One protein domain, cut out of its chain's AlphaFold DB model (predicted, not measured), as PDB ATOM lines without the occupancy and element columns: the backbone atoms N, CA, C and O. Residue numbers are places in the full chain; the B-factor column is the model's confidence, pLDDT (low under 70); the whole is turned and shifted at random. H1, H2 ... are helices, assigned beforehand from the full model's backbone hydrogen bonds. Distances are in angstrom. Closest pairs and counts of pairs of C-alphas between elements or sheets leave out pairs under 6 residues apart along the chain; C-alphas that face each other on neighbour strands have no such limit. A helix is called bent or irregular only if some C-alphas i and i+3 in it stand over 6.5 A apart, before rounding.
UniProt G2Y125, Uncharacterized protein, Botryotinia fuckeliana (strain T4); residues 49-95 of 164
ATOM      1  N   THR A  49     160.417 192.914 260.759       62.38
ATOM      2  CA  THR A  49     161.846 193.084 260.477       62.38
ATOM      3  C   THR A  49     162.055 194.464 259.846       62.38
ATOM      4  O   THR A  49     161.148 194.975 259.188       62.38
ATOM      5  N   GLU A  50     163.208 195.110 260.046       64.38
ATOM      6  CA  GLU A  50     163.472 196.413 259.403       64.38
ATOM      7  C   GLU A  50     163.265 196.339 257.890       64.38
ATOM      8  O   GLU A  50     162.656 197.226 257.304       64.38
ATOM      9  N   VAL A  51     163.624 195.197 257.299       61.56
ATOM     10  CA  VAL A  51     163.326 194.860 255.906       61.56
ATOM     11  C   VAL A  51     161.825 194.948 255.617       61.56
ATOM     12  O   VAL A  51     161.443 195.627 254.678       61.56
ATOM     13  N   GLN A  52     160.948 194.351 256.432       62.50
ATOM     14  CA  GLN A  52     159.498 194.453 256.226       62.50
ATOM     15  C   GLN A  52     158.998 195.908 256.239       62.50
ATOM     16  O   GLN A  52     158.081 196.237 255.491       62.50
ATOM     17  N   LYS A  53     159.594 196.795 257.046       66.88
ATOM     18  CA  LYS A  53     159.190 198.211 257.079       66.88
ATOM     19  C   LYS A  53     159.452 198.921 255.746       66.88
ATOM     20  O   LYS A  53     158.678 199.799 255.388       66.88
ATOM     21  N   CYS A  54     160.478 198.509 255.002       69.75
ATOM     22  CA  CYS A  54     160.828 199.090 253.704       69.75
ATOM     23  C   CYS A  54     159.935 198.615 252.544       69.75
ATOM     24  O   CYS A  54     159.867 199.296 251.528       69.75
ATOM     25  N   PHE A  55     159.252 197.471 252.675       66.19
ATOM     26  CA  PHE A  55     158.409 196.893 251.612       66.19
ATOM     27  C   PHE A  55     156.910 197.225 251.751       66.19
ATOM     28  O   PHE A  55     156.112 196.807 250.916       66.19
ATOM     29  N   GLY A  56     156.517 197.990 252.776       64.75
ATOM     30  CA  GLY A  56     155.130 198.418 252.986       64.75
ATOM     31  C   GLY A  56     154.266 197.422 253.772       64.75
ATOM     32  O   GLY A  56     154.716 196.357 254.198       64.75
ATOM     33  N   SER A  57     153.009 197.796 254.035       65.44
ATOM     34  CA  SER A  57     152.073 197.016 254.865       65.44
ATOM     35  C   SER A  57     151.642 195.688 254.247       65.44
ATOM     36  O   SER A  57     151.324 194.767 254.998       65.44
ATOM     37  N   ASP A  58     151.679 195.582 252.920       66.12
ATOM     38  CA  ASP A  58     151.188 194.416 252.175       66.12
ATOM     39  C   ASP A  58     152.227 193.287 252.087       66.12
ATOM     40  O   ASP A  58     151.901 192.138 251.784       66.12
ATOM     41  N   ALA A  59     153.489 193.584 252.401       63.12
ATOM     42  CA  ALA A  59     154.557 192.601 252.430       63.12
ATOM     43  C   ALA A  59     154.657 191.954 253.820       63.12
ATOM     44  O   ALA A  59     154.992 192.590 254.825       63.12
ATOM     45  N   SER A  60     154.395 190.648 253.896       73.62
ATOM     46  CA  SER A  60     154.604 189.878 255.125       73.62
ATOM     47  C   SER A  60     156.075 189.473 255.280       73.62
ATOM     48  O   SER A  60     156.764 189.191 254.297       73.62
ATOM     49  N   THR A  61     156.567 189.364 256.524       68.50
ATOM     50  CA  THR A  61     157.920 188.824 256.793       68.50
ATOM     51  C   THR A  61     158.112 187.446 256.138       68.50
ATOM     52  O   THR A  61     159.199 187.142 255.648       68.50
ATOM     53  N   GLY A  62     157.064 186.615 256.111       74.50
ATOM     54  CA  GLY A  62     157.082 185.304 255.456       74.50
ATOM     55  C   GLY A  62     157.217 185.398 253.937       74.50
ATOM     56  O   GLY A  62     158.068 184.720 253.370       74.50
ATOM     57  N   GLY A  63     156.450 186.279 253.289       76.69
ATOM     58  CA  GLY A  63     156.514 186.495 251.841       76.69
ATOM     59  C   GLY A  63     157.877 187.015 251.384       76.69
ATOM     60  O   GLY A  63     158.439 186.505 250.418       76.69
ATOM     61  N   ILE A  64     158.467 187.947 252.139       75.56
ATOM     62  CA  ILE A  64     159.820 188.453 251.862       75.56
ATOM     63  C   ILE A  64     160.848 187.320 251.990       75.56
ATOM     64  O   ILE A  64     161.655 187.109 251.087       75.56
ATOM     65  N   LYS A  65     160.801 186.541 253.081       78.00
ATOM     66  CA  LYS A  65     161.704 185.392 253.271       78.00
ATOM     67  C   LYS A  65     161.560 184.352 252.164       78.00
ATOM     68  O   LYS A  65     162.570 183.844 251.682       78.00
ATOM     69  N   PHE A  66     160.328 184.055 251.761       77.50
ATOM     70  CA  PHE A  66     160.047 183.137 250.667       77.50
ATOM     71  C   PHE A  66     160.688 183.629 249.370       77.50
ATOM     72  O   PHE A  66     161.436 182.877 248.755       77.50
ATOM     73  N   GLN A  67     160.502 184.904 249.016       75.94
ATOM     74  CA  GLN A  67     161.081 185.476 247.803       75.94
ATOM     75  C   GLN A  67     162.614 185.390 247.794       75.94
ATOM     76  O   GLN A  67     163.202 185.010 246.776       75.94
ATOM     77  N   PHE A  68     163.260 185.680 248.929       75.88
ATOM     78  CA  PHE A  68     164.710 185.541 249.080       75.88
ATOM     79  C   PHE A  68     165.188 184.100 248.881       75.88
ATOM     80  O   PHE A  68     166.195 183.876 248.208       75.88
ATOM     81  N   ALA A  69     164.466 183.128 249.440       74.31
ATOM     82  CA  ALA A  69     164.836 181.721 249.368       74.31
ATOM     83  C   ALA A  69     164.597 181.103 247.981       74.31
ATOM     84  O   ALA A  69     165.445 180.353 247.504       74.31
ATOM     85  N   THR A  70     163.467 181.403 247.336       73.38
ATOM     86  CA  THR A  70     163.032 180.690 246.123       73.38
ATOM     87  C   THR A  70     163.502 181.333 244.827       73.38
ATOM     88  O   THR A  70     163.863 180.623 243.893       73.38
ATOM     89  N   SER A  71     163.523 182.664 244.761       72.31
ATOM     90  CA  SER A  71     163.790 183.383 243.510       72.31
ATOM     91  C   SER A  71     165.137 184.097 243.530       72.31
ATOM     92  O   SER A  71     165.976 183.853 242.669       72.31
ATOM     93  N   ILE A  72     165.391 184.929 244.545       78.44
ATOM     94  CA  ILE A  72     166.567 185.806 244.571       78.44
ATOM     95  C   ILE A  72     167.843 184.974 244.678       78.44
ATOM     96  O   ILE A  72     168.769 185.184 243.899       78.44
ATOM     97  N   LYS A  73     167.886 183.993 245.588       81.25
ATOM     98  CA  LYS A  73     169.057 183.122 245.736       81.25
ATOM     99  C   LYS A  73     169.359 182.345 244.449       81.25
ATOM    100  O   LYS A  73     170.493 182.369 243.983       81.25
ATOM    101  N   ARG A  74     168.334 181.749 243.829       77.50
ATOM    102  CA  ARG A  74     168.469 181.033 242.551       77.50
ATOM    103  C   ARG A  74     168.996 181.944 241.441       77.50
ATOM    104  O   ARG A  74     169.904 181.548 240.716       77.50
ATOM    105  N   ASN A  75     168.474 183.164 241.331       79.81
ATOM    106  CA  ASN A  75     168.929 184.125 240.326       79.81
ATOM    107  C   ASN A  75     170.394 184.527 240.561       79.81
ATOM    108  O   ASN A  75     171.176 184.566 239.615       79.81
ATOM    109  N   VAL A  76     170.804 184.758 241.813       80.38
ATOM    110  CA  VAL A  76     172.204 185.068 242.155       80.38
ATOM    111  C   VAL A  76     173.145 183.917 241.784       80.38
ATOM    112  O   VAL A  76     174.217 184.160 241.226       80.38
ATOM    113  N   ASP A  77     172.745 182.670 242.032       81.81
ATOM    114  CA  ASP A  77     173.544 181.496 241.667       81.81
ATOM    115  C   ASP A  77     173.654 181.329 240.140       81.81
ATOM    116  O   ASP A  77     174.725 180.996 239.622       81.81
ATOM    117  N   GLN A  78     172.588 181.647 239.397       77.25
ATOM    118  CA  GLN A  78     172.607 181.679 237.931       77.25
ATOM    119  C   GLN A  78     173.545 182.765 237.388       77.25
ATOM    120  O   GLN A  78     174.307 182.492 236.462       77.25
ATOM    121  N   ILE A  79     173.563 183.957 237.997       81.44
ATOM    122  CA  ILE A  79     174.500 185.034 237.633       81.44
ATOM    123  C   ILE A  79     175.944 184.601 237.877       81.44
ATOM    124  O   ILE A  79     176.799 184.766 237.008       81.44
ATOM    125  N   ARG A  80     176.229 184.006 239.041       83.56
ATOM    126  CA  ARG A  80     177.575 183.512 239.368       83.56
ATOM    127  C   ARG A  80     178.039 182.438 238.388       83.56
ATOM    128  O   ARG A  80     179.175 182.501 237.926       83.56
ATOM    129  N   SER A  81     177.158 181.504 238.042       79.81
ATOM    130  CA  SER A  81     177.457 180.425 237.093       79.81
ATOM    131  C   SER A  81     177.693 180.956 235.676       79.81
ATOM    132  O   SER A  81     178.644 180.550 235.016       79.81
ATOM    133  N   ALA A  82     176.881 181.909 235.219       77.75
ATOM    134  CA  ALA A  82     177.046 182.544 233.913       77.75
ATOM    135  C   ALA A  82     178.337 183.372 233.828       77.75
ATOM    136  O   ALA A  82     179.050 183.285 232.830       77.75
ATOM    137  N   ARG A  83     178.690 184.097 234.901       78.94
ATOM    138  CA  ARG A  83     179.973 184.808 234.999       78.94
ATOM    139  C   ARG A  83     181.157 183.841 234.954       78.94
ATOM    140  O   ARG A  83     182.134 184.123 234.270       78.94
ATOM    141  N   ALA A  84     181.071 182.705 235.649       79.19
ATOM    142  CA  ALA A  84     182.099 181.664 235.597       79.19
ATOM    143  C   ALA A  84     182.234 181.045 234.193       79.19
ATOM    144  O   ALA A  84     183.336 180.707 233.777       79.19
ATOM    145  N   ALA A  85     181.135 180.965 233.439       80.12
ATOM    146  CA  ALA A  85     181.117 180.533 232.043       80.12
ATOM    147  C   ALA A  85     181.553 181.627 231.040       80.12
ATOM    148  O   ALA A  85     181.438 181.421 229.834       80.12
ATOM    149  N   GLY A  86     182.021 182.791 231.509       79.69
ATOM    150  CA  GLY A  86     182.485 183.892 230.656       79.69
ATOM    151  C   GLY A  86     181.370 184.668 229.948       79.69
ATOM    152  O   GLY A  86     181.643 185.407 229.006       79.69
ATOM    153  N   LYS A  87     180.114 184.505 230.379       77.12
ATOM    154  CA  LYS A  87     178.948 185.169 229.786       77.12
ATOM    155  C   LYS A  87     178.708 186.530 230.445       77.12
ATOM    156  O   LYS A  87     178.800 186.652 231.669       77.12
ATOM    157  N   ASP A  88     178.383 187.544 229.644       73.81
ATOM    158  CA  ASP A  88     178.044 188.875 230.155       73.81
ATOM    159  C   ASP A  88     176.726 188.814 230.946       73.81
ATOM    160  O   ASP A  88     175.757 188.160 230.552       73.81
ATOM    161  N   CYS A  89     176.696 189.488 232.095       64.62
ATOM    162  CA  CYS A  89     175.574 189.443 233.029       64.62
ATOM    163  C   CYS A  89     174.300 190.072 232.449       64.62
ATOM    164  O   CYS A  89     173.204 189.742 232.899       64.62
ATOM    165  N   LYS A  90     174.435 190.945 231.441       75.75
ATOM    166  CA  LYS A  90     173.299 191.557 230.737       75.75
ATOM    167  C   LYS A  90     172.524 190.566 229.856       75.75
ATOM    168  O   LYS A  90     171.343 190.779 229.614       75.75
ATOM    169  N   ASP A  91     173.166 189.477 229.430       71.94
ATOM    170  CA  ASP A  91     172.592 188.484 228.509       71.94
ATOM    171  C   ASP A  91     171.965 187.289 229.258       71.94
ATOM    172  O   ASP A  91     171.682 186.231 228.682       71.94
ATOM    173  N   ILE A  92     171.782 187.422 230.575       69.69
ATOM    174  CA  ILE A  92     171.192 186.395 231.431       69.69
ATOM    175  C   ILE A  92     169.683 186.624 231.522       69.69
ATOM    176  O   ILE A  92     169.208 187.485 232.260       69.69
ATOM    177  N   THR A  93     168.919 185.792 230.821       70.12
ATOM    178  CA  THR A  93     167.459 185.746 230.961       70.12
ATOM    179  C   THR A  93     167.065 184.781 232.079       70.12
ATOM    180  O   THR A  93     167.266 183.567 231.977       70.12
ATOM    181  N   PHE A  94     166.468 185.305 233.151       66.06
ATOM    182  CA  PHE A  94     165.925 184.498 234.247       66.06
ATOM    183  C   PHE A  94     164.583 183.881 233.830       66.06
ATOM    184  O   PHE A  94     163.525 184.483 234.008       66.06
ATOM    185  N   ASN A  95     164.603 182.670 233.267       62.09
ATOM    186  CA  ASN A  95     163.367 181.939 232.981       62.09
ATOM    187  C   ASN A  95     162.718 181.490 234.297       62.09
ATOM    188  O   ASN A  95     163.157 180.528 234.928       62.09
TER     189      ASN A  95
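AT A GLANCE: This is residues 49 to 95 of the 164 residues of an uncharacterized protein of Botryotinia fuckeliana (strain T4) (UniProt G2Y125). One long helix, H2, makes the length of a rod-like model; it has a bend partway but runs nearly straight, and the short helix H1 sits by its first end. At the other end the last residues, 85 to 95, fold back without a named helix. The printed part has 47 residues, with two named helices in the order H1, H2 and no named strand; the class is all helix. The whole is only just loose, close to extended, with a radius of gyration of the C-alphas of 14.1 A and spans of 40 by 19 by 16 A.

IN THESE COORDINATES: H2, residues 61 to 84, was assigned as one helix by its hydrogen bonds, but it is bent: C-alphas 69 and 72 are 6.5 A apart. Its arm H2a, residues 61 to 69, begins at C-alpha 61 (157.920, 188.824, 256.793) and is 12.4 A long. Its arm H2b, residues 72 to 84, is 18.4 A long and ends at C-alpha 84 (182.099, 181.664, 235.597). H1, residues 50 to 54, begins at C-alpha 50 (163.472, 196.413, 259.403) and is 6.8 A long.

HOW THE PARTS SIT: H2a and H2b stand at a shallow tilt of 20 degrees and are near each other, with 5 pairs of C-alphas within 10 A. H1 and H2a are close but not clearly touching; their closest C-alphas, of Gln 52 and Thr 61, are 5.9 A apart. H1 and H2b are apart. In H1, H2a and H2b every O i to N i+4 pair is within hydrogen-bond range.

THE WHOLE: The two C-alphas farthest apart, of Ser 57 and Gly 86, are 41.0 A apart. The printed part has no cut, and the link from H1 to H2, 6 residues, is short. The mean pLDDT of the printed part is 73.1; residues 49 to 59, 61, 89, 92 and 94 to 95 are under 70.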